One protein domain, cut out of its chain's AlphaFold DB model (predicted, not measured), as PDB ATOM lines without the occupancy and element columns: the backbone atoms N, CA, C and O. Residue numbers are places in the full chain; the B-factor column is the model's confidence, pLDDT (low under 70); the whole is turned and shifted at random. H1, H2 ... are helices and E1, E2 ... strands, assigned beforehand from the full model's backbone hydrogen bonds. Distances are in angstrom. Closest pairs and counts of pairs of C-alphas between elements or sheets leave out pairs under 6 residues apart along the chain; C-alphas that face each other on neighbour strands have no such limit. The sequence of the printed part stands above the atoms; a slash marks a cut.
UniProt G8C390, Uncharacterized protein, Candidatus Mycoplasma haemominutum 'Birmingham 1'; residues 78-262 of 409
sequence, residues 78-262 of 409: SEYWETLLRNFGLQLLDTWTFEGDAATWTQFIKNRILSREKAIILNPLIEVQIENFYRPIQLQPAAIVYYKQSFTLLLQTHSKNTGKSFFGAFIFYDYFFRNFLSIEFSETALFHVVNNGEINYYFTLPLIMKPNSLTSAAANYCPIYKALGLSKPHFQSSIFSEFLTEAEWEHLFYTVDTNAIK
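This is residues 78 to 262 of the 409 residues of an uncharacterized protein of Candidatus Mycoplasma haemominutum 'Birmingham 1' (UniProt G8C390). A strongly twisted five-stranded sheet, E2 E5 E6 E7 E8, makes the core, with the long helix H3 packed over one face. At one end of the longest axis E2 turns sharply into a small second sheet, E1 E3 E4, with H2 and the last part of H3 over one face of it; at the other end are the hairpin E9 and E10 and its long loop, while H1 packs near E7 and E8. The printed part has 185 residues, with six named helices and ten named strands in the order H1 E1 H2 E2 E3 E4 E5 E6 H3 E7 E8 E9 E10 H4 H5 H6, of mixed class. The whole is compact, with a radius of gyration of the C-alphas of 17.1 A and spans of 52 by 41 by 32 A.

The large mixed sheet has E2, residues 118 to 122, E5, 143 to 147, E6, 150 to 157, 23.1 A long, E7, 185 to 193, 22.4 A long, and E8, 199 to 202. E1, 99 to 101, E3, 125 to 128, and E4, 137 to 139, form the second; E9, 204 to 206, and E10, 221 to 223, the third. H3, residues 165 to 181, is 23.8 A long, from C-alpha 165 at (151.413, 203.552, 301.875). H1 is 78 to 87, from (152.171, 222.552, 282.687), H2 102 to 113, H4 224 to 228, H5 239 to 242 and H6 246 to 251, ending at (163.838, 220.961, 309.469).

E6, H3 and E7 form a strand-helix-strand unit, parallel neighbour strands joined through a helix, with a right-handed crossover; N 153 and O 187 are 2.9 A apart. E5 and E6 are a hairpin, N 145 to O 152 2.9 A; E2 is antiparallel to E5, N 121 to O 144 2.8 A; E7 and E8 are a hairpin, N 202 to O 190 2.7 A. H3 has a height of 8.8 A over this sheet and runs slantwise to E6, at 35 degrees on the local plane. H2 is on the same face. H2 and H3 touch, about perpendicular at 88 degrees, closest at the C-alphas of Ala 102 and Leu 181, 6.4 A. E2 runs on into E3 at 87 degrees; E1 and E3 are parallel, N 127 to O 100 2.9 A, and E3 and E4 are a hairpin, N 128 to O 137 2.8 A. H1 is on the large sheet, closest to E7 at the C-alphas of Tyr 80 and Val 193, 6.7 A. H4 and H5 only graze that sheet; H4 touches H3, C-alphas of Leu 228 and Ile 171 6.4 A apart. H5 and H6 are close but not clearly touching, C-alphas of Phe 240 and Trp 249 7.1 A apart. E9 and E10 are a hairpin, N 222 to O 205 2.9 A. Every O i to N i+4 pair is within hydrogen-bond range in H1, H2, H4 and H6, 12 of 13 in H3, and H5 is too short for one.

The C-alphas of Asn 111 and Leu 214 are the farthest apart, 55.3 A. The printed part has no cut. The links H1 to E1 and E9 to E10 are long. Residues 78 to 79, 160 to 162, 195 to 196, 208 to 220 and 254 to 262 are under pLDDT 70; the mean of the printed part is 83.2.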
ATOM      1  N   SER A  78     151.054 221.636 282.990       54.12
ATOM      2  CA  SER A  78     152.171 222.552 282.687       54.12
ATOM      3  C   SER A  78     152.618 223.431 283.866       54.12
ATOM      4  O   SER A  78     153.815 223.541 284.105       54.12
ATOM      5  N   GLU A  79     151.694 224.008 284.647       61.00
ATOM      6  CA  GLU A  79     152.025 225.042 285.655       61.00
ATOM      7  C   GLU A  79     152.859 224.509 286.839       61.00
ATOM      8  O   GLU A  79     153.721 225.212 287.378       61.00
ATOM      9  N   TYR A  80     152.651 223.254 287.252       74.56
ATOM     10  CA  TYR A  80     153.439 222.688 288.349       74.56
ATOM     11  C   TYR A  80     154.811 222.187 287.889       74.56
ATOM     12  O   TYR A  80     155.753 222.267 288.672       74.56
ATOM     13  N   TRP A  81     154.967 221.704 286.647       72.19
ATOM     14  CA  TRP A  81     156.295 221.336 286.141       72.19
ATOM     15  C   TRP A  81     157.189 222.564 286.057       72.19
ATOM     16  O   TRP A  81     158.321 222.510 286.516       72.19
ATOM     17  N   GLU A  82     156.665 223.692 285.578       74.81
ATOM     18  CA  GLU A  82     157.392 224.966 285.592       74.81
ATOM     19  C   GLU A  82     157.807 225.372 287.010       74.81
ATOM     20  O   GLU A  82     158.941 225.792 287.232       74.81
ATOM     21  N   THR A  83     156.925 225.184 287.996       81.56
ATOM     22  CA  THR A  83     157.256 225.453 289.402       81.56
ATOM     23  C   THR A  83     158.313 224.494 289.945       81.56
ATOM     24  O   THR A  83     159.217 224.933 290.651       81.56
ATOM     25  N   LEU A  84     158.251 223.210 289.588       83.56
ATOM     26  CA  LEU A  84     159.234 222.202 289.982       83.56
ATOM     27  C   LEU A  84     160.613 222.511 289.388       83.56
ATOM     28  O   LEU A  84     161.605 222.519 290.114       83.56
ATOM     29  N   LEU A  85     160.663 222.827 288.091       84.06
ATOM     30  CA  LEU A  85     161.885 223.231 287.398       84.06
ATOM     31  C   LEU A  85     162.466 224.505 288.011       84.06
ATOM     32  O   LEU A  85     163.654 224.545 288.311       84.06
ATOM     33  N   ARG A  86     161.627 225.512 288.276       86.25
ATOM     34  CA  ARG A  86     162.039 226.763 288.923       86.25
ATOM     35  C   ARG A  86     162.597 226.541 290.325       86.25
ATOM     36  O   ARG A  86     163.645 227.101 290.624       86.25
ATOM     37  N   ASN A  87     161.929 225.745 291.166       87.81
ATOM     38  CA  ASN A  87     162.403 225.436 292.520       87.81
ATOM     39  C   ASN A  87     163.802 224.835 292.462       87.81
ATOM     40  O   ASN A  87     164.702 225.259 293.171       87.81
ATOM     41  N   PHE A  88     163.996 223.885 291.557       88.06
ATOM     42  CA  PHE A  88     165.294 223.283 291.358       88.06
ATOM     43  C   PHE A  88     166.202 224.105 290.461       88.06
ATOM     44  O   PHE A  88     167.207 223.549 290.088       88.06
ATOM     45  N   GLY A  89     165.923 225.347 290.055       85.94
ATOM     46  CA  GLY A  89     166.799 226.115 289.152       85.94
ATOM     47  C   GLY A  89     167.192 225.377 287.860       85.94
ATOM     48  O   GLY A  89     168.339 225.468 287.428       85.94
ATOM     49  N   LEU A  90     166.289 224.567 287.310       82.31
ATOM     50  CA  LEU A  90     166.470 223.800 286.077       82.31
ATOM     51  C   LEU A  90     165.940 224.592 284.883       82.31
ATOM     52  O   LEU A  90     164.862 225.190 284.947       82.31
ATOM     53  N   GLN A  91     166.665 224.540 283.770       76.00
ATOM     54  CA  GLN A  91     166.185 225.050 282.492       76.00
ATOM     55  C   GLN A  91     165.492 223.940 281.694       76.00
ATOM     56  O   GLN A  91     165.615 222.747 281.980       76.00
ATOM     57  N   LEU A  92     164.797 224.327 280.622       70.12
ATOM     58  CA  LEU A  92     164.175 223.370 279.703       70.12
ATOM     59  C   LEU A  92     165.202 222.368 279.134       70.12
ATOM     60  O   LEU A  92     164.889 221.199 278.953       70.12
ATOM     61  N   LEU A  93     166.444 222.811 278.901       70.81
ATOM     62  CA  LEU A  93     167.545 221.976 278.397       70.81
ATOM     63  C   LEU A  93     168.040 220.927 279.405       70.81
ATOM     64  O   LEU A  93     168.665 219.943 279.007       70.81
ATOM     65  N   ASP A  94     167.744 221.120 280.690       77.06
ATOM     66  CA  ASP A  94     168.063 220.180 281.765       77.06
ATOM     67  C   ASP A  94     166.917 219.183 282.002       77.06
ATOM     68  O   ASP A  94     167.016 218.312 282.866       77.06
ATOM     69  N   THR A  95     165.827 219.306 281.238       83.06
ATOM     70  CA  THR A  95     164.608 218.510 281.374       83.06
ATOM     71  C   THR A  95     164.553 217.413 280.323       83.06
ATOM     72  O   THR A  95     164.673 217.659 279.124       83.06
ATOM     73  N   TRP A  96     164.313 216.189 280.779       85.06
ATOM     74  CA  TRP A  96     164.278 215.000 279.946       85.06
ATOM     75  C   TRP A  96     163.022 214.181 280.211       85.06
ATOM     76  O   TRP A  96     162.427 214.235 281.284       85.06
ATOM     77  N   THR A  97     162.652 213.376 279.227       84.88
ATOM     78  CA  THR A  97     161.697 212.275 279.371       84.88
ATOM     79  C   THR A  97     162.386 211.001 278.909       84.88
ATOM     80  O   THR A  97     163.399 211.054 278.205       84.88
ATOM     81  N   PHE A  98     161.875 209.855 279.340       85.00
ATOM     82  CA  PHE A  98     162.420 208.568 278.939       85.00
ATOM     83  C   PHE A  98     161.301 207.542 278.801       85.00
ATOM     84  O   PHE A  98     160.451 207.435 279.682       85.00
ATOM     85  N   GLU A  99     161.354 206.771 277.723       89.94
ATOM     86  CA  GLU A  99     160.538 205.582 277.511       89.94
ATOM     87  C   GLU A  99     161.422 204.514 276.863       89.94
ATOM     88  O   GLU A  99     162.045 204.772 275.829       89.94
ATOM     89  N   GLY A 100     161.535 203.344 277.492       90.12
ATOM     90  CA  GLY A 100     162.343 202.246 276.965       90.12
ATOM     91  C   GLY A 100     162.747 201.206 278.005       90.12
ATOM     92  O   GLY A 100     162.332 201.247 279.163       90.12
ATOM     93  N   ASP A 101     163.590 200.270 277.583       96.62
ATOM     94  CA  ASP A 101     164.081 199.174 278.419       96.62
ATOM     95  C   ASP A 101     165.299 199.556 279.286       96.62
ATOM     96  O   ASP A 101     165.893 200.632 279.167       96.62
ATOM     97  N   ALA A 102     165.704 198.638 280.166       95.69
ATOM     98  CA  ALA A 102     166.863 198.795 281.046       95.69
ATOM     99  C   ALA A 102     168.194 199.058 280.301       95.69
ATOM    100  O   ALA A 102     169.054 199.798 280.796       95.69
ATOM    101  N   ALA A 103     168.385 198.479 279.110       95.44
ATOM    102  CA  ALA A 103     169.605 198.663 278.325       95.44
ATOM    103  C   ALA A 103     169.677 200.085 277.748       95.44
ATOM    104  O   ALA A 103     170.686 200.782 277.898       95.44
ATOM    105  N   THR A 104     168.571 200.539 277.164       96.38
ATOM    106  CA  THR A 104     168.395 201.890 276.631       96.38
ATOM    107  C   THR A 104     168.475 202.921 277.750       96.38
ATOM    108  O   THR A 104     169.133 203.948 277.588       96.38
ATOM    109  N   TRP A 105     167.906 202.621 278.921       95.56
ATOM    110  CA  TRP A 105     168.035 203.441 280.128       95.56
ATOM    111  C   TRP A 105     169.496 203.621 280.526       95.56
ATOM    112  O   TRP A 105     169.962 204.743 280.717       95.56
ATOM    113  N   THR A 106     170.256 202.528 280.584       96.06
ATOM    114  CA  THR A 106     171.676 202.574 280.948       96.06
ATOM    115  C   THR A 106     172.473 203.454 279.982       96.06
ATOM    116  O   THR A 106     173.304 204.257 280.411       96.06
ATOM    117  N   GLN A 107     172.221 203.334 278.674       95.81
ATOM    118  CA  GLN A 107     172.864 204.180 277.665       95.81
ATOM    119  C   GLN A 107     172.436 205.644 277.788       95.81
ATOM    120  O   GLN A 107     173.274 206.540 277.710       95.81
ATOM    121  N   PHE A 108     171.147 205.892 278.013       94.50
ATOM    122  CA  PHE A 108     170.592 207.224 278.211       94.50
ATOM    123  C   PHE A 108     171.239 207.929 279.409       94.50
ATOM    124  O   PHE A 108     171.761 209.034 279.256       94.50
ATOM    125  N   ILE A 109     171.307 207.265 280.566       96.06
ATOM    126  CA  ILE A 109     171.948 207.809 281.765       96.06
ATOM    127  C   ILE A 109     173.420 208.139 281.497       96.06
ATOM    128  O   ILE A 109     173.842 209.274 281.727       96.06
ATOM    129  N   LYS A 110     174.187 207.193 280.941       95.56
ATOM    130  CA  LYS A 110     175.623 207.380 280.665       95.56
ATOM    131  C   LYS A 110     175.899 208.511 279.674       95.56
ATOM    132  O   LYS A 110     176.802 209.308 279.902       95.56
ATOM    133  N   ASN A 111     175.127 208.585 278.593       93.12
ATOM    134  CA  ASN A 111     175.434 209.461 277.463       93.12
ATOM    135  C   ASN A 111     174.772 210.841 277.556       93.12
ATOM    136  O   ASN A 111     175.216 211.769 276.881       93.12
ATOM    137  N   ARG A 112     173.669 210.976 278.307       90.31
ATOM    138  CA  ARG A 112     172.862 212.209 278.342       90.31
ATOM    139  C   ARG A 112     172.810 212.872 279.709       90.31
ATOM    140  O   ARG A 112     172.722 214.098 279.747       90.31
ATOM    141  N   ILE A 113     172.839 212.085 280.788       94.06
ATOM    142  CA  ILE A 113     172.560 212.568 282.146       94.06
ATOM    143  C   ILE A 113     173.840 212.753 282.954       94.06
ATOM    144  O   ILE A 113     174.068 213.843 283.465       94.06
ATOM    145  N   LEU A 114     174.716 211.746 283.024       94.38
ATOM    146  CA  LEU A 114     175.920 211.816 283.867       94.38
ATOM    147  C   LEU A 114     176.926 212.890 283.426       94.38
ATOM    148  O   LEU A 114     177.726 213.345 284.239       94.38
ATOM    149  N   SER A 115     176.873 213.320 282.163       90.94
ATOM    150  CA  SER A 115     177.688 214.422 281.637       90.94
ATOM    151  C   SER A 115     177.146 215.812 281.988       90.94
ATOM    152  O   SER A 115     177.729 216.814 281.576       90.94
ATOM    153  N   ARG A 116     175.990 215.897 282.655       89.88
ATOM    154  CA  ARG A 116     175.366 217.158 283.064       89.88
ATOM    155  C   ARG A 116     175.792 217.504 284.478       89.88
ATOM    156  O   ARG A 116     176.022 216.627 285.299       89.88
ATOM    157  N   GLU A 117     175.842 218.792 284.781       91.12
ATOM    158  CA  GLU A 117     175.932 219.241 286.173       91.12
ATOM    159  C   GLU A 117     174.664 218.853 286.946       91.12
ATOM    160  O   GLU A 117     174.714 218.431 288.105       91.12
ATOM    161  N   LYS A 118     173.523 218.981 286.261       93.19
ATOM    162  CA  LYS A 118     172.195 218.814 286.821       93.19
ATOM    163  C   LYS A 118     171.202 218.451 285.725       93.19
ATOM    164  O   LYS A 118     171.305 218.959 284.612       93.19
ATOM    165  N   ALA A 119     170.272 217.551 286.015       93.44
ATOM    166  CA  ALA A 119     169.240 217.140 285.070       93.44
ATOM    167  C   ALA A 119     168.026 216.570 285.800       93.44
ATOM    168  O   ALA A 119     168.161 215.986 286.872       93.44
ATOM    169  N   ILE A 120     166.850 216.671 285.189       90.94
ATOM    170  CA  ILE A 120     165.639 215.994 285.648       90.94
ATOM    171  C   ILE A 120     165.059 215.118 284.547       90.94
ATOM    172  O   ILE A 120     165.006 215.509 283.385       90.94
ATOM    173  N   ILE A 121     164.595 213.936 284.928       91.00
ATOM    174  CA  ILE A 121     163.880 213.002 284.069       91.00
ATOM    175  C   ILE A 121     162.445 212.938 284.588       91.00
ATOM    176  O   ILE A 121     162.201 212.430 285.683       91.00
ATOM    177  N   LEU A 122     161.508 213.495 283.827       86.44
ATOM    178  CA  LEU A 122     160.095 213.598 284.178       86.44
ATOM    179  C   LEU A 122     159.326 212.367 283.705       86.44
ATOM    180  O   LEU A 122     159.448 211.982 282.542       86.44
ATOM    181  N   ASN A 123     158.513 211.794 284.600       85.19
ATOM    182  CA  ASN A 123     157.661 210.625 284.359       85.19
ATOM    183  C   ASN A 123     158.320 209.539 283.482       85.19
ATOM    184  O   ASN A 123     157.732 209.156 282.466       85.19
ATOM    185  N   PRO A 124     159.542 209.067 283.799       87.88
ATOM    186  CA  PRO A 124     160.175 208.042 282.982       87.88
ATOM    187  C   PRO A 124     159.334 206.763 282.998       87.88
ATOM    188  O   PRO A 124     158.876 206.357 284.059       87.88
ATOM    189  N   LEU A 125     159.174 206.108 281.849       90.81
ATOM    190  CA  LEU A 125     158.676 204.738 281.745       90.81
ATOM    191  C   LEU A 125     159.859 203.822 281.434       90.81
ATOM    192  O   LEU A 125     160.367 203.805 280.315       90.81
ATOM    193  N   ILE A 126     160.314 203.087 282.446       96.38
ATOM    194  CA  ILE A 126     161.438 202.157 282.314       96.38
ATOM    195  C   ILE A 126     160.921 200.735 282.445       96.38
ATOM    196  O   ILE A 126     160.293 200.392 283.448       96.38
ATOM    197  N   GLU A 127     161.224 199.910 281.453       97.06
ATOM    198  CA  GLU A 127     160.861 198.500 281.432       97.06
ATOM    199  C   GLU A 127     162.042 197.635 281.880       97.06
ATOM    200  O   GLU A 127     163.104 197.591 281.254       97.06
ATOM    201  N   VAL A 128     161.857 196.944 283.004       96.69
ATOM    202  CA  VAL A 128     162.844 196.037 283.589       96.69
ATOM    203  C   VAL A 128     162.398 194.604 283.352       96.69
ATOM    204  O   VAL A 128     161.466 194.112 283.990       96.69
ATOM    205  N   GLN A 129     163.090 193.917 282.448       95.69
ATOM    206  CA  GLN A 129     162.897 192.489 282.250       95.69
ATOM    207  C   GLN A 129     163.595 191.708 283.369       95.69
ATOM    208  O   GLN A 129     164.790 191.882 283.606       95.69
ATOM    209  N   ILE A 130     162.854 190.820 284.031       93.75
ATOM    210  CA  ILE A 130     163.392 189.899 285.038       93.75
ATOM    211  C   ILE A 130     163.348 188.478 284.490       93.75
ATOM    212  O   ILE A 130     162.440 188.108 283.741       93.75
ATOM    213  N   GLU A 131     164.343 187.677 284.855       89.94
ATOM    214  CA  GLU A 131     164.359 186.256 284.532       89.94
ATOM    215  C   GLU A 131     163.094 185.568 285.069       89.94
ATOM    216  O   GLU A 131     162.661 185.815 286.195       89.94
ATOM    217  N   ASN A 132     162.500 184.685 284.265       89.12
ATOM    218  CA  ASN A 132     161.259 183.968 284.576       89.12
ATOM    219  C   ASN A 132     159.990 184.833 284.652       89.12
ATOM    220  O   ASN A 132     158.949 184.320 285.060       89.12
ATOM    221  N   PHE A 133     160.029 186.099 284.234       95.38
ATOM    222  CA  PHE A 133     158.831 186.910 284.006       95.38
ATOM    223  C   PHE A 133     158.481 186.932 282.517       95.38
ATOM    224  O   PHE A 133     159.362 187.091 281.674       95.38
ATOM    225  N   TYR A 134     157.200 186.785 282.189       92.81
ATOM    226  CA  TYR A 134     156.699 186.954 280.827       92.81
ATOM    227  C   TYR A 134     156.605 188.438 280.455       92.81
ATOM    228  O   TYR A 134     156.944 188.807 279.334       92.81
ATOM    229  N   ARG A 135     156.183 189.295 281.396       93.62
ATOM    230  CA  ARG A 135     156.087 190.751 281.195       93.62
ATOM    231  C   ARG A 135     157.213 191.500 281.904       93.62
ATOM    232  O   ARG A 135     157.583 191.116 283.018       93.62
ATOM    233  N   PRO A 136     157.710 192.602 281.323       96.06
ATOM    234  CA  PRO A 136     158.618 193.482 282.035       96.06
ATOM    235  C   PRO A 136     157.890 194.193 283.180       96.06
ATOM    236  O   PRO A 136     156.679 194.431 283.142       96.06
ATOM    237  N   ILE A 137     158.655 194.568 284.200       97.62
ATOM    238  CA  ILE A 137     158.185 195.429 285.278       97.62
ATOM    239  C   ILE A 137     158.349 196.876 284.835       97.62
ATOM    240  O   ILE A 137     159.440 197.294 284.451       97.62
ATOM    241  N   GLN A 138     157.273 197.647 284.922       97.12
ATOM    242  CA  GLN A 138     157.258 199.056 284.563       97.12
ATOM    243  C   GLN A 138     157.524 199.922 285.793       97.12
ATOM    244  O   GLN A 138     156.794 199.881 286.791       97.12
ATOM    245  N   LEU A 139     158.570 200.740 285.705       97.19
ATOM    246  CA  LEU A 139     158.898 201.762 286.689       97.19
ATOM    247  C   LEU A 139     158.465 203.121 286.145       97.19
ATOM    248  O   LEU A 139     158.962 203.548 285.106       97.19
ATOM    249  N   GLN A 140     157.552 203.783 286.860       94.00
ATOM    250  CA  GLN A 140     157.026 205.106 286.515       94.00
ATOM    251  C   GLN A 140     156.995 206.047 287.731       94.00
ATOM    252  O   GLN A 140     155.919 206.434 288.199       94.00
ATOM    253  N   PRO A 141     158.158 206.394 288.315       93.94
ATOM    254  CA  PRO A 141     158.204 207.442 289.326       93.94
ATOM    255  C   PRO A 141     157.816 208.796 288.715       93.94
ATOM    256  O   PRO A 141     157.868 208.980 287.500       93.94
ATOM    257  N   ALA A 142     157.455 209.769 289.554       91.44
ATOM    258  CA  ALA A 142     157.044 211.082 289.056       91.44
ATOM    259  C   ALA A 142     158.225 211.855 288.447       91.44
ATOM    260  O   ALA A 142     158.093 212.469 287.389       91.44
ATOM    261  N   ALA A 143     159.394 211.808 289.091       91.62
ATOM    262  CA  ALA A 143     160.628 212.312 288.504       91.62
ATOM    263  C   ALA A 143     161.876 211.699 289.152       91.62
ATOM    264  O   ALA A 143     161.842 211.220 290.288       91.62
ATOM    265  N   ILE A 144     162.992 211.761 288.429       95.62
ATOM    266  CA  ILE A 144     164.332 211.446 288.931       95.62
ATOM    267  C   ILE A 144     165.229 212.641 288.641       95.62
ATOM    268  O   ILE A 144     165.319 213.072 287.493       95.62
ATOM    269  N   VAL A 145     165.891 213.170 289.665       95.94
ATOM    270  CA  VAL A 145     166.822 214.292 289.522       95.94
ATOM    271  C   VAL A 145     168.247 213.792 289.687       95.94
ATOM    272  O   VAL A 145     168.529 213.041 290.615       95.94
ATOM    273  N   TYR A 146     169.138 214.209 288.797       96.25
ATOM    274  CA  TYR A 146     170.577 214.031 288.919       96.25
ATOM    275  C   TYR A 146     171.214 215.374 289.265       96.25
ATOM    276  O   TYR A 146     170.981 216.362 288.569       96.25
ATOM    277  N   TYR A 147     172.006 215.416 290.329       95.38
ATOM    278  CA  TYR A 147     172.717 216.612 290.773       95.38
ATOM    279  C   TYR A 147     173.961 216.205 291.554       95.38
ATOM    280  O   TYR A 147     173.881 215.307 292.388       95.38
ATOM    281  N   LYS A 148     175.117 216.829 291.283       92.94
ATOM    282  CA  LYS A 148     176.384 216.560 292.000       92.94
ATOM    283  C   LYS A 148     176.672 215.059 292.192       92.94
ATOM    284  O   LYS A 148     176.970 214.605 293.293       92.94
ATOM    285  N   GLN A 149     176.574 214.284 291.107       91.25
ATOM    286  CA  GLN A 149     176.829 212.832 291.095       91.25
ATOM    287  C   GLN A 149     175.874 211.998 291.968       91.25
ATOM    288  O   GLN A 149     176.169 210.854 292.302       91.25
ATOM    289  N   SER A 150     174.721 212.556 292.325       93.19
ATOM    290  CA  SER A 150     173.714 211.939 293.180       93.19
ATOM    291  C   SER A 150     172.357 211.899 292.488       93.19
ATOM    292  O   SER A 150     172.016 212.805 291.726       93.19
ATOM    293  N   PHE A 151     171.579 210.851 292.766       95.81
ATOM    294  CA  PHE A 151     170.210 210.717 292.275       95.81
ATOM    295  C   PHE A 151     169.195 210.940 293.396       95.81
ATOM    296  O   PHE A 151     169.248 210.275 294.434       95.81
ATOM    297  N   THR A 152     168.220 211.808 293.132       96.19
ATOM    298  CA  THR A 152     167.056 212.038 293.988       96.19
ATOM    299  C   THR A 152     165.806 211.460 293.330       96.19
ATOM    300  O   THR A 152     165.464 211.822 292.201       96.19
ATOM    301  N   LEU A 153     165.093 210.583 294.039       96.81
ATOM    302  CA  LEU A 153     163.806 210.041 293.594       96.81
ATOM    303  C   LEU A 153     162.648 210.908 294.097       96.81
ATOM    304  O   LEU A 153     162.481 211.093 295.305       96.81
ATOM    305  N   LEU A 154     161.803 211.373 293.177       94.94
ATOM    306  CA  LEU A 154     160.602 212.141 293.487       94.94
ATOM    307  C   LEU A 154     159.343 211.331 293.173       94.94
ATOM    308  O   LEU A 154     159.136 210.869 292.047       94.94
ATOM    309  N   LEU A 155     158.467 211.199 294.168       94.00
ATOM    310  CA  LEU A 155     157.116 210.660 294.004       94.00
ATOM    311  C   LEU A 155     156.085 211.771 294.183       94.00
ATOM    312  O   LEU A 155     156.326 212.718 294.925       94.00
ATOM    313  N   GLN A 156     154.929 211.644 293.533       89.25
ATOM    314  CA  GLN A 156     153.843 212.620 293.617       89.25
ATOM    315  C   GLN A 156     152.675 212.080 294.449       89.25
ATOM    316  O   GLN A 156     152.297 210.915 294.342       89.25
ATOM    317  N   THR A 157     152.060 212.951 295.244       85.00
ATOM    318  CA  THR A 157     150.757 212.727 295.886       85.00
ATOM    319  C   THR A 157     149.757 213.786 295.434       85.00
ATOM    320  O   THR A 157     150.130 214.929 295.185       85.00
ATOM    321  N   HIS A 158     148.476 213.420 295.384       78.12
ATOM    322  CA  HIS A 158     147.347 214.336 295.155       78.12
ATOM    323  C   HIS A 158     146.603 214.689 296.454       78.12
ATOM    324  O   HIS A 158     145.504 215.237 296.442       78.12
ATOM    325  N   SER A 159     147.156 214.303 297.605       70.31
ATOM    326  CA  SER A 159     146.536 214.484 298.915       70.31
ATOM    327  C   SER A 159     147.542 215.055 299.901       70.31
ATOM    328  O   SER A 159     148.627 214.499 300.060       70.31
ATOM    329  N   LYS A 160     147.127 216.082 300.658       63.88
ATOM    330  CA  LYS A 160     147.865 216.586 301.837       63.88
ATOM    331  C   LYS A 160     148.000 215.534 302.941       63.88
ATOM    332  O   LYS A 160     148.873 215.638 303.789       63.88
ATOM    333  N   ASN A 161     147.115 214.537 302.955       62.94
ATOM    334  CA  ASN A 161     147.149 213.441 303.914       62.94
ATOM    335  C   ASN A 161     147.917 212.262 303.316       62.94
ATOM    336  O   ASN A 161     147.315 211.258 302.925       62.94
ATOM    337  N   THR A 162     149.230 212.412 303.198       67.00
ATOM    338  CA  THR A 162     150.134 211.367 302.718       67.00
ATOM    339  C   THR A 162     150.288 210.308 303.801       67.00
ATOM    340  O   THR A 162     150.741 210.610 304.900       67.00
ATOM    341  N   GLY A 163     149.845 209.081 303.536       70.75
ATOM    342  CA  GLY A 163     149.916 207.980 304.501       70.75
ATOM    343  C   GLY A 163     151.190 207.145 304.365       70.75
ATOM    344  O   GLY A 163     151.945 207.285 303.404       70.75
ATOM    345  N   LYS A 164     151.366 206.186 305.282       72.75
ATOM    346  CA  LYS A 164     152.440 205.175 305.235       72.75
ATOM    347  C   LYS A 164     152.496 204.334 303.950       72.75
ATOM    348  O   LYS A 164     153.497 203.668 303.718       72.75
ATOM    349  N   SER A 165     151.446 204.325 303.125       75.88
ATOM    350  CA  SER A 165     151.413 203.552 301.875       75.88
ATOM    351  C   SER A 165     152.554 203.934 300.927       75.88
ATOM    352  O   SER A 165     153.120 203.054 300.283       75.88
ATOM    353  N   PHE A 166     152.977 205.206 300.923       87.81
ATOM    354  CA  PHE A 166     154.092 205.681 300.098       87.81
ATOM    355  C   PHE A 166     155.439 205.032 300.438       87.81
ATOM    356  O   PHE A 166     156.287 204.939 299.553       87.81
ATOM    357  N   PHE A 167     155.638 204.503 301.655       89.31
ATOM    358  CA  PHE A 167     156.839 203.708 301.945       89.31
ATOM    359  C   PHE A 167     156.945 202.494 301.019       89.31
ATOM    360  O   PHE A 167     158.037 202.169 300.568       89.31
ATOM    361  N   GLY A 168     155.816 201.862 300.678       91.06
ATOM    362  CA  GLY A 168     155.799 200.765 299.712       91.06
ATOM    363  C   GLY A 168     156.286 201.200 298.329       91.06
ATOM    364  O   GLY A 168     157.024 200.452 297.696       91.06
ATOM    365  N   ALA A 169     155.921 202.408 297.890       93.56
ATOM    366  CA  ALA A 169     156.326 202.957 296.595       93.56
ATOM    367  C   ALA A 169     157.830 203.234 296.560       93.56
ATOM    368  O   ALA A 169     158.519 202.784 295.650       93.56
ATOM    369  N   PHE A 170     158.355 203.912 297.583       94.56
ATOM    370  CA  PHE A 170     159.790 204.173 297.685       94.56
ATOM    371  C   PHE A 170     160.603 202.881 297.730       94.56
ATOM    372  O   PHE A 170     161.590 202.769 297.015       94.56
ATOM    373  N   ILE A 171     160.163 201.889 298.511       93.88
ATOM    374  CA  ILE A 171     160.823 200.583 298.572       93.88
ATOM    375  C   ILE A 171     160.788 199.878 297.215       93.88
ATOM    376  O   ILE A 171     161.792 199.300 296.815       93.88
ATOM    377  N   PHE A 172     159.647 199.903 296.524       95.50
ATOM    378  CA  PHE A 172     159.507 199.297 295.202       95.50
ATOM    379  C   PHE A 172     160.498 199.909 294.212       95.50
ATOM    380  O   PHE A 172     161.261 199.181 293.582       95.50
ATOM    381  N   TYR A 173     160.530 201.239 294.115       96.38
ATOM    382  CA  TYR A 173     161.437 201.918 293.197       96.38
ATOM    383  C   TYR A 173     162.899 201.712 293.594       96.38
ATOM    384  O   TYR A 173     163.671 201.236 292.768       96.38
ATOM    385  N   ASP A 174     163.281 201.972 294.847       93.88
ATOM    386  CA  ASP A 174     164.655 201.744 295.321       93.88
ATOM    387  C   ASP A 174     165.124 200.307 295.037       93.88
ATOM    388  O   ASP A 174     166.224 200.110 294.524       93.88
ATOM    389  N   TYR A 175     164.261 199.308 295.260       93.81
ATOM    390  CA  TYR A 175     164.573 197.913 294.961       93.81
ATOM    391  C   TYR A 175     164.912 197.692 293.480       93.81
ATOM    392  O   TYR A 175     165.950 197.100 293.185       93.81
ATOM    393  N   PHE A 176     164.075 198.144 292.542       96.38
ATOM    394  CA  PHE A 176     164.327 197.881 291.121       96.38
ATOM    395  C   PHE A 176     165.465 198.725 290.549       96.38
ATOM    396  O   PHE A 176     166.305 198.202 289.817       96.38
ATOM    397  N   PHE A 177     165.541 200.004 290.918       96.25
ATOM    398  CA  PHE A 177     166.617 200.880 290.459       96.25
ATOM    399  C   PHE A 177     167.984 200.392 290.934       96.25
ATOM    400  O   PHE A 177     168.913 200.309 290.128       96.25
ATOM    401  N   ARG A 178     168.093 199.975 292.200       93.31
ATOM    402  CA  ARG A 178     169.352 199.469 292.746       93.31
ATOM    403  C   ARG A 178     169.752 198.132 292.135       93.31
ATOM    404  O   ARG A 178     170.879 197.986 291.675       93.31
ATOM    405  N   ASN A 179     168.836 197.162 292.118       93.44
ATOM    406  CA  ASN A 179     169.181 195.785 291.756       93.44
ATOM    407  C   ASN A 179     169.240 195.535 290.241       93.44
ATOM    408  O   ASN A 179     169.918 194.599 289.827       93.44
ATOM    409  N   PHE A 180     168.556 196.339 289.417       95.00
ATOM    410  CA  PHE A 180     168.441 196.078 287.974       95.00
ATOM    411  C   PHE A 180     168.908 197.231 287.084       95.00
ATOM    412  O   PHE A 180     169.218 196.998 285.920       95.00
ATOM    413  N   LEU A 181     168.976 198.461 287.604       95.69
ATOM    414  CA  LEU A 181     169.402 199.638 286.834       95.69
ATOM    415  C   LEU A 181     170.708 200.259 287.350       95.69
ATOM    416  O   LEU A 181     171.162 201.254 286.789       95.69
ATOM    417  N   SER A 182     171.312 199.683 288.397       91.50
ATOM    418  CA  SER A 182     172.542 200.172 289.039       91.50
ATOM    419  C   SER A 182     172.479 201.655 289.435       91.50
ATOM    420  O   SER A 182     173.475 202.370 289.346       91.50
ATOM    421  N   ILE A 183     171.302 202.119 289.862       93.56
ATOM    422  CA  ILE A 183     171.095 203.464 290.401       93.56
ATOM    423  C   ILE A 183     170.808 203.350 291.890       93.56
ATOM    424  O   ILE A 183     169.853 202.695 292.304       93.56
ATOM    425  N   GLU A 184     171.614 204.042 292.685       92.56
ATOM    426  CA  GLU A 184     171.363 204.242 294.105       92.56
ATOM    427  C   GLU A 184     170.844 205.659 294.324       92.56
ATOM    428  O   GLU A 184     171.476 206.639 293.922       92.56
ATOM    429  N   PHE A 185     169.674 205.770 294.949       94.19
ATOM    430  CA  PHE A 185     169.132 207.065 295.331       94.19
ATOM    431  C   PHE A 185     169.778 207.515 296.638       94.19
ATOM    432  O   PHE A 185     169.660 206.839 297.662       94.19
ATOM    433  N   SER A 186     170.449 208.664 296.613       91.69
ATOM    434  CA  SER A 186     171.003 209.286 297.820       91.69
ATOM    435  C   SER A 186     169.931 210.037 298.609       91.69
ATOM    436  O   SER A 186     170.067 210.232 299.815       91.69
ATOM    437  N   GLU A 187     168.850 210.437 297.940       92.75
ATOM    438  CA  GLU A 187     167.754 211.199 298.516       92.75
ATOM    439  C   GLU A 187     166.415 210.801 297.881       92.75
ATOM    440  O   GLU A 187     166.322 210.421 296.714       92.75
ATOM    441  N   THR A 188     165.343 210.882 298.664       94.25
ATOM    442  CA  THR A 188     163.984 210.545 298.231       94.25
ATOM    443  C   THR A 188     163.008 211.533 298.850       94.25
ATOM    444  O   THR A 188     163.057 211.739 300.065       94.25
ATOM    445  N   ALA A 189     162.091 212.082 298.059       93.94
ATOM    446  CA  ALA A 189     161.068 212.989 298.562       93.94
ATOM    447  C   ALA A 189     159.710 212.732 297.904       93.94
ATOM    448  O   ALA A 189     159.606 212.365 296.732       93.94
ATOM    449  N   LEU A 190     158.650 212.933 298.678       92.19
ATOM    450  CA  LEU A 190     157.284 212.984 298.174       92.19
ATOM    451  C   LEU A 190     156.916 214.446 297.958       92.19
ATOM    452  O   LEU A 190     157.157 215.261 298.841       92.19
ATOM    453  N   PHE A 191     156.306 214.789 296.830       90.31
ATOM    454  CA  PHE A 191     155.840 216.146 296.584       90.31
ATOM    455  C   PHE A 191     154.340 216.208 296.313       90.31
ATOM    456  O   PHE A 191     153.751 215.299 295.725       90.31
ATOM    457  N   HIS A 192     153.715 217.297 296.753       86.44
ATOM    458  CA  HIS A 192     152.299 217.582 296.557       86.44
ATOM    459  C   HIS A 192     152.131 218.954 295.920       86.44
ATOM    460  O   HIS A 192     152.601 219.953 296.465       86.44
ATOM    461  N   VAL A 193     151.410 218.992 294.804       81.62
ATOM    462  CA  VAL A 193     151.019 220.234 294.140       81.62
ATOM    463  C   VAL A 193     149.769 220.780 294.825       81.62
ATOM    464  O   VAL A 193     148.752 220.093 294.893       81.62
ATOM    465  N   VAL A 194     149.831 222.001 295.350       79.06
ATOM    466  CA  VAL A 194     148.659 222.693 295.909       79.06
ATOM    467  C   VAL A 194     147.957 223.543 294.843       79.06
ATOM    468  O   VAL A 194     148.513 223.801 293.780       79.06
ATOM    469  N   ASN A 195     146.729 223.997 295.128       67.31
ATOM    470  CA  ASN A 195     145.800 224.638 294.177       67.31
ATOM    471  C   ASN A 195     146.328 225.885 293.422       67.31
ATOM    472  O   ASN A 195     145.642 226.365 292.527       67.31
ATOM    473  N   ASN A 196     147.530 226.377 293.737       69.94
ATOM    474  CA  ASN A 196     148.174 227.529 293.096       69.94
ATOM    475  C   ASN A 196     149.444 227.153 292.301       69.94
ATOM    476  O   ASN A 196     150.225 228.030 291.948       69.94
ATOM    477  N   GLY A 197     149.707 225.861 292.081       72.31
ATOM    478  CA  GLY A 197     150.921 225.377 291.412       72.31
ATOM    479  C   GLY A 197     152.155 225.281 292.317       72.31
ATOM    480  O   GLY A 197     153.147 224.677 291.917       72.31
ATOM    481  N   GLU A 198     152.093 225.806 293.546       82.25
ATOM    482  CA  GLU A 198     153.138 225.613 294.559       82.25
ATOM    483  C   GLU A 198     153.309 224.130 294.919       82.25
ATOM    484  O   GLU A 198     152.375 223.324 294.838       82.25
ATOM    485  N   ILE A 199     154.524 223.777 295.345       86.50
ATOM    486  CA  ILE A 199     154.927 222.397 295.610       86.50
ATOM    487  C   ILE A 199     155.419 222.279 297.046       86.50
ATOM    488  O   ILE A 199     156.392 222.923 297.430       86.50
ATOM    489  N   ASN A 200     154.772 221.407 297.814       87.06
ATOM    490  CA  ASN A 200     155.248 220.995 299.131       87.06
ATOM    491  C   ASN A 200     156.053 219.708 299.010       87.06
ATOM    492  O   ASN A 200     155.601 218.781 298.336       87.06
ATOM    493  N   TYR A 201     157.177 219.626 299.717       88.94
ATOM    494  CA  TYR A 201     158.021 218.435 299.777       88.94
ATOM    495  C   TYR A 201     157.961 217.787 301.161       88.94
ATOM    496  O   TYR A 201     157.979 218.470 302.183       88.94
ATOM    497  N   TYR A 202     157.910 216.460 301.186       89.00
ATOM    498  CA  TYR A 202     157.831 215.640 302.387       89.00
ATOM    499  C   TYR A 202     158.967 214.615 302.378       89.00
ATOM    500  O   TYR A 202     159.079 213.798 301.460       89.00
ATOM    501  N   PHE A 203     159.782 214.650 303.430       89.69
ATOM    502  CA  PHE A 203     160.916 213.742 303.660       89.69
ATOM    503  C   PHE A 203     160.644 212.746 304.790       89.69
ATOM    504  O   PHE A 203     161.411 211.807 305.026       89.69
ATOM    505  N   THR A 204     159.528 212.938 305.483       87.00
ATOM    506  CA  THR A 204     159.003 212.073 306.530       87.00
ATOM    507  C   THR A 204     157.574 211.683 306.166       87.00
ATOM    508  O   THR A 204     156.854 212.423 305.494       87.00
ATOM    509  N   LEU A 205     157.154 210.492 306.588       84.12
ATOM    510  CA  LEU A 205     155.784 210.018 306.399       84.12
ATOM    511  C   LEU A 205     155.215 209.526 307.733       84.12
ATOM    512  O   LEU A 205     155.956 208.954 308.541       84.12
ATOM    513  N   PRO A 206     153.905 209.701 307.973       77.50
ATOM    514  CA  PRO A 206     153.273 209.214 309.187       77.50
ATOM    515  C   PRO A 206     153.188 207.683 309.172       77.50
ATOM    516  O   PRO A 206     152.777 207.073 308.185       77.50
ATOM    517  N   LEU A 207     153.504 207.061 310.306       72.88
ATOM    518  CA  LEU A 207     153.444 205.618 310.550       72.88
ATOM    519  C   LEU A 207     152.011 205.086 310.716       72.88
ATOM    520  O   LEU A 207     151.783 203.878 310.647       72.88
ATOM    521  N   ILE A 208     151.022 205.963 310.921       62.56
ATOM    522  CA  ILE A 208     149.609 205.599 311.091       62.56
ATOM    523  C   ILE A 208     148.775 206.288 310.003       62.56
ATOM    524  O   ILE A 208     148.844 207.502 309.819       62.56
ATOM    525  N   MET A 209     147.948 205.516 309.287       51.16
ATOM    526  CA  MET A 209     146.944 206.054 308.359       51.16
ATOM    527  C   MET A 209     145.782 206.650 309.158       51.16
ATOM    528  O   MET A 209     144.806 205.963 309.423       51.16
ATOM    529  N   LYS A 210     145.913 207.931 309.507       49.09
ATOM    530  CA  LYS A 210     144.915 208.807 310.142       49.09
ATOM    531  C   LYS A 210     144.369 208.371 311.522       49.09
ATOM    532  O   LYS A 210     143.947 207.236 311.717       49.09
ATOM    533  N   PRO A 211     144.286 209.308 312.481       37.94
ATOM    534  CA  PRO A 211     143.595 209.085 313.741       37.94
ATOM    535  C   PRO A 211     142.077 209.074 313.508       37.94
ATOM    536  O   PRO A 211     141.528 209.989 312.890       37.94
ATOM    537  N   ASN A 212     141.377 208.071 314.038       37.22
ATOM    538  CA  ASN A 212     139.978 208.280 314.394       37.22
ATOM    539  C   ASN A 212     139.959 209.289 315.553       37.22
ATOM    540  O   ASN A 212     140.701 209.123 316.514       37.22
ATOM    541  N   SER A 213     139.161 210.343 315.391       45.94
ATOM    542  CA  SER A 213     138.679 211.321 316.381       45.94
ATOM    543  C   SER A 213     139.248 211.279 317.817       45.94
ATOM    544  O   SER A 213     139.120 210.274 318.509       45.94
ATOM    545  N   LEU A 214     139.664 212.464 318.292       36.88
ATOM    546  CA  LEU A 214     139.846 212.911 319.693       36.88
ATOM    547  C   LEU A 214     141.220 212.761 320.365       36.88
ATOM    548  O   LEU A 214     141.420 213.384 321.403       36.88
ATOM    549  N   THR A 215     142.205 212.088 319.772       38.66
ATOM    550  CA  THR A 215     143.596 212.152 320.264       38.66
ATOM    551  C   THR A 215     144.540 212.606 319.157       38.66
ATOM    552  O   THR A 215     145.230 211.824 318.514       38.66
ATOM    553  N   SER A 216     144.593 213.920 318.942       39.56
ATOM    554  CA  SER A 216     145.565 214.620 318.087       39.56
ATOM    555  C   SER A 216     147.002 214.604 318.642       39.56
ATOM    556  O   SER A 216     147.818 215.439 318.264       39.56
ATOM    557  N   ALA A 217     147.324 213.678 319.550       40.69
ATOM    558  CA  ALA A 217     148.649 213.549 320.133       40.69
ATOM    559  C   ALA A 217     149.565 212.840 319.126       40.69
ATOM    560  O   ALA A 217     149.553 211.617 319.034       40.69
ATOM    561  N   ALA A 218     150.271 213.658 318.340       49.69
ATOM    562  CA  ALA A 218     151.383 213.343 317.447       49.69
ATOM    563  C   ALA A 218     151.260 212.044 316.635       49.69
ATOM    564  O   ALA A 218     151.532 210.941 317.107       49.69
ATOM    565  N   ALA A 219     150.928 212.172 315.347       56.62
ATOM    566  CA  ALA A 219     151.200 211.077 314.425       56.62
ATOM    567  C   ALA A 219     152.703 210.764 314.490       56.62
ATOM    568  O   ALA A 219     153.516 211.668 314.335       56.62
ATOM    569  N   ASN A 220     153.072 209.508 314.744       69.62
ATOM    570  CA  ASN A 220     154.478 209.131 314.708       69.62
ATOM    571  C   ASN A 220     154.969 209.237 313.264       69.62
ATOM    572  O   ASN A 220     154.396 208.576 312.402       69.62
ATOM    573  N   TYR A 221     155.990 210.045 312.985       77.62
ATOM    574  CA  TYR A 221     156.595 210.149 311.654       77.62
ATOM    575  C   TYR A 221     157.888 209.341 311.591       77.62
ATOM    576  O   TYR A 221     158.600 209.206 312.584       77.62
ATOM    577  N   CYS A 222     158.201 208.813 310.412       81.88
ATOM    578  CA  CYS A 222     159.487 208.188 310.139       81.88
ATOM    579  C   CYS A 222     160.114 208.840 308.897       81.88
ATOM    580  O   CYS A 222     159.433 208.960 307.871       81.88
ATOM    581  N   PRO A 223     161.385 209.281 308.969       87.12
ATOM    582  CA  PRO A 223     162.120 209.735 307.797       87.12
ATOM    583  C   PRO A 223     162.221 208.643 306.735       87.12
ATOM    584  O   PRO A 223     162.534 207.490 307.042       87.12
ATOM    585  N   ILE A 224     161.997 209.011 305.473       89.12
ATOM    586  CA  ILE A 224     161.983 208.058 304.356       89.12
ATOM    587  C   ILE A 224     163.351 207.384 304.214       89.12
ATOM    588  O   ILE A 224     163.411 206.158 304.135       89.12
ATOM    589  N   TYR A 225     164.447 208.148 304.297       88.12
ATOM    590  CA  TYR A 225     165.806 207.597 304.218       88.12
ATOM    591  C   TYR A 225     166.030 206.488 305.266       88.12
ATOM    592  O   TYR A 225     166.535 205.413 304.946       88.12
ATOM    593  N   LYS A 226     165.559 206.706 306.504       86.12
ATOM    594  CA  LYS A 226     165.692 205.748 307.608       86.12
ATOM    595  C   LYS A 226     164.895 204.478 307.331       86.12
ATOM    596  O   LYS A 226     165.413 203.380 307.512       86.12
ATOM    597  N   ALA A 227     163.660 204.618 306.856       84.44
ATOM    598  CA  ALA A 227     162.799 203.490 306.505       84.44
ATOM    599  C   ALA A 227     163.350 202.650 305.339       84.44
ATOM    600  O   ALA A 227     163.151 201.435 305.296       84.44
ATOM    601  N   LEU A 228     164.060 203.284 304.402       85.44
ATOM    602  CA  LEU A 228     164.713 202.598 303.289       85.44
ATOM    603  C   LEU A 228     166.023 201.907 303.692       85.44
ATOM    604  O   LEU A 228     166.446 200.983 302.993       85.44
ATOM    605  N   GLY A 229     166.607 202.277 304.836       84.31
ATOM    606  CA  GLY A 229     167.933 201.827 305.262       84.31
ATOM    607  C   GLY A 229     169.067 202.583 304.564       84.31
ATOM    608  O   GLY A 229     170.141 202.027 304.361       84.31
ATOM    609  N   LEU A 230     168.805 203.824 304.152       84.50
ATOM    610  CA  LEU A 230     169.777 204.738 303.560       84.50
ATOM    611  C   LEU A 230     170.442 205.587 304.649       84.50
ATOM    612  O   LEU A 230     169.901 205.761 305.745       84.50
ATOM    613  N   SER A 231     171.599 206.160 304.331       86.50
ATOM    614  CA  SER A 231     172.192 207.231 305.137       86.50
ATOM    615  C   SER A 231     171.332 208.497 305.051       86.50
ATOM    616  O   SER A 231     170.641 208.712 304.054       86.50
ATOM    617  N   LYS A 232     171.373 209.357 306.084       89.38
ATOM    618  CA  LYS A 232     170.804 210.712 305.963       89.38
ATOM    619  C   LYS A 232     171.522 211.391 304.781       89.38
ATOM    620  O   LYS A 232     172.753 211.327 304.754       89.38
ATOM    621  N   PRO A 233     170.803 212.001 303.821       90.56
ATOM    622  CA  PRO A 233     171.456 212.711 302.726       90.56
ATOM    623  C   PRO A 233     172.328 213.854 303.271       90.56
ATOM    624  O   PRO A 233     172.116 214.317 304.391       90.56
ATOM    625  N   HIS A 234     173.310 214.319 302.503       90.94
ATOM    626  CA  HIS A 234     174.099 215.498 302.870       90.94
ATOM    627  C   HIS A 234     173.542 216.734 302.165       90.94
ATOM    628  O   HIS A 234     173.322 216.698 300.952       90.94
ATOM    629  N   PHE A 235     173.364 217.835 302.904       92.44
ATOM    630  CA  PHE A 235     172.831 219.089 302.364       92.44
ATOM    631  C   PHE A 235     173.626 219.565 301.141       92.44
ATOM    632  O   PHE A 235     173.046 219.902 300.117       92.44
ATOM    633  N   GLN A 236     174.959 219.483 301.188       90.69
ATOM    634  CA  GLN A 236     175.850 219.949 300.117       90.69
ATOM    635  C   GLN A 236     175.659 219.198 298.785       90.69
ATOM    636  O   GLN A 236     176.004 219.734 297.727       90.69
ATOM    637  N   SER A 237     175.130 217.971 298.837       89.62
ATOM    638  CA  SER A 237     174.823 217.118 297.680       89.62
ATOM    639  C   SER A 237     173.330 217.046 297.341       89.62
ATOM    640  O   SER A 237     172.966 216.412 296.357       89.62
ATOM    641  N   SER A 238     172.464 217.656 298.154       93.88
ATOM    642  CA  SER A 238     171.014 217.616 297.965       93.88
ATOM    643  C   SER A 238     170.593 218.608 296.887       93.88
ATOM    644  O   SER A 238     171.018 219.758 296.900       93.88
ATOM    645  N   ILE A 239     169.693 218.207 295.986       93.81
ATOM    646  CA  ILE A 239     169.104 219.146 295.016       93.81
ATOM    647  C   ILE A 239     168.315 220.269 295.715       93.81
ATOM    648  O   ILE A 239     168.162 221.369 295.188       93.81
ATOM    649  N   PHE A 240     167.840 220.025 296.935       94.31
ATOM    650  CA  PHE A 240     167.075 220.998 297.706       94.31
ATOM    651  C   PHE A 240     167.937 222.143 298.252       94.31
ATOM    652  O   PHE A 240     167.387 223.181 298.615       94.31
ATOM    653  N   SER A 241     169.273 222.018 298.238       93.25
ATOM    654  CA  SER A 241     170.174 223.126 298.586       93.25
ATOM    655  C   SER A 241     170.128 224.286 297.590       93.25
ATOM    656  O   SER A 241     170.640 225.358 297.882       93.25
ATOM    657  N   GLU A 242     169.549 224.079 296.404       92.62
ATOM    658  CA  GLU A 242     169.417 225.122 295.378       92.62
ATOM    659  C   GLU A 242     168.442 226.235 295.786       92.62
ATOM    660  O   GLU A 242     168.515 227.339 295.251       92.62
ATOM    661  N   PHE A 243     167.523 225.956 296.716       92.94
ATOM    662  CA  PHE A 243     166.483 226.909 297.112       92.94
ATOM    663  C   PHE A 243     166.158 226.924 298.609       92.94
ATOM    664  O   PHE A 243     165.376 227.768 299.038       92.94
ATOM    665  N   LEU A 244     166.738 226.017 299.399       93.38
ATOM    666  CA  LEU A 244     166.614 226.003 300.854       93.38
ATOM    667  C   LEU A 244     167.954 226.308 301.507       93.38
ATOM    668  O   LEU A 244     169.010 225.907 301.021       93.38
ATOM    669  N   THR A 245     167.903 226.951 302.666       94.75
ATOM    670  CA  THR A 245     169.030 226.995 303.599       94.75
ATOM    671  C   THR A 245     169.241 225.630 304.260       94.75
ATOM    672  O   THR A 245     168.323 224.810 304.336       94.75
ATOM    673  N   GLU A 246     170.443 225.387 304.795       93.31
ATOM    674  CA  GLU A 246     170.744 224.140 305.514       93.31
ATOM    675  C   GLU A 246     169.766 223.921 306.677       93.31
ATOM    676  O   GLU A 246     169.225 222.831 306.828       93.31
ATOM    677  N   ALA A 247     169.441 224.980 307.426       91.94
ATOM    678  CA  ALA A 247     168.485 224.921 308.530       91.94
ATOM    679  C   ALA A 247     167.059 224.551 308.076       91.94
ATOM    680  O   ALA A 247     166.406 223.724 308.715       91.94
ATOM    681  N   GLU A 248     166.569 225.131 306.974       92.00
ATOM    682  CA  GLU A 248     165.252 224.793 306.414       92.00
ATOM    683  C   GLU A 248     165.211 223.348 305.925       92.00
ATOM    684  O   GLU A 248     164.255 222.629 306.218       92.00
ATOM    685  N   TRP A 249     166.257 222.913 305.221       91.25
ATOM    686  CA  TRP A 249     166.386 221.550 304.721       91.25
ATOM    687  C   TRP A 249     166.451 220.529 305.861       91.25
ATOM    688  O   TRP A 249     165.746 219.521 305.829       91.25
ATOM    689  N   GLU A 250     167.226 220.801 306.914       88.62
ATOM    690  CA  GLU A 250     167.272 219.934 308.088       88.62
ATOM    691  C   GLU A 250     165.901 219.817 308.754       88.62
ATOM    692  O   GLU A 250     165.467 218.712 309.084       88.62
ATOM    693  N   HIS A 251     165.175 220.930 308.881       85.56
ATOM    694  CA  HIS A 251     163.838 220.961 309.469       85.56
ATOM    695  C   HIS A 251     162.821 220.072 308.716       85.56
ATOM    696  O   HIS A 251     161.863 219.580 309.319       85.56
ATOM    697  N   LEU A 252     163.046 219.753 307.434       85.31
ATOM    698  CA  LEU A 252     162.204 218.813 306.673       85.31
ATOM    699  C   LEU A 252     162.225 217.383 307.230       85.31
ATOM    700  O   LEU A 252     161.280 216.625 307.008       85.31
ATOM    701  N   PHE A 253     163.262 217.011 307.983       82.25
ATOM    702  CA  PHE A 253     163.355 215.710 308.651       82.25
ATOM    703  C   PHE A 253     162.778 215.719 310.074       82.25
ATOM    704  O   PHE A 253     162.585 214.648 310.652       82.25
ATOM    705  N   TYR A 254     162.485 216.902 310.626       67.62
ATOM    706  CA  TYR A 254     162.047 217.103 312.015       67.62
ATOM    707  C   TYR A 254     160.637 217.705 312.137       67.62
ATOM    708  O   TYR A 254     160.140 217.903 313.245       67.62
ATOM    709  N   THR A 255     159.961 217.974 311.017       52.12
ATOM    710  CA  THR A 255     158.597 218.517 310.977       52.12
ATOM    711  C   THR A 255     157.576 217.475 311.428       52.12
ATOM    712  O   THR A 255     157.024 216.758 310.606       52.12
ATOM    713  N   VAL A 256     157.357 217.375 312.742       46.44
ATOM    714  CA  VAL A 256     156.060 217.464 313.446       46.44
ATOM    715  C   VAL A 256     156.361 217.494 314.949       46.44
ATOM    716  O   VAL A 256     156.841 216.513 315.500       46.44
ATOM    717  N   ASP A 257     156.055 218.637 315.564       38.56
ATOM    718  CA  ASP A 257     155.860 218.906 316.996       38.56
ATOM    719  C   ASP A 257     156.748 218.123 317.989       38.56
ATOM    720  O   ASP A 257     156.534 216.953 318.313       38.56
ATOM    721  N   THR A 258     157.731 218.841 318.524       36.31
ATOM    722  CA  THR A 258     158.851 218.448 319.394       36.31
ATOM    723  C   THR A 258     158.490 217.851 320.767       36.31
ATOM    724  O   THR A 258     159.261 217.984 321.709       36.31
ATOM    725  N   ASN A 259     157.367 217.146 320.912       34.75
ATOM    726  CA  ASN A 259     157.003 216.437 322.148       34.75
ATOM    727  C   ASN A 259     156.583 214.972 321.963       34.75
ATOM    728  O   ASN A 259     156.158 214.335 322.928       34.75
ATOM    729  N   ALA A 260     156.747 214.389 320.777       40.44
ATOM    730  CA  ALA A 260     156.527 212.963 320.597       40.44
ATOM    731  C   ALA A 260     157.690 212.296 319.875       40.44
ATOM    732  O   ALA A 260     158.178 212.777 318.862       40.44
ATOM    733  N   ILE A 261     158.030 211.112 320.385       39.41
ATOM    734  CA  ILE A 261     158.999 210.151 319.857       39.41
ATOM    735  C   ILE A 261     160.435 210.421 320.320       39.41
ATOM    736  O   ILE A 261     161.291 210.944 319.610       39.41
ATOM    737  N   LYS A 262     160.739 209.896 321.513       38.75
ATOM    738  CA  LYS A 262     162.052 209.284 321.733       38.75
ATOM    739  C   LYS A 262     162.235 208.226 320.640       38.75
ATOM    740  O   LYS A 262     161.412 207.315 320.538       38.75
TER     741      LYS A 262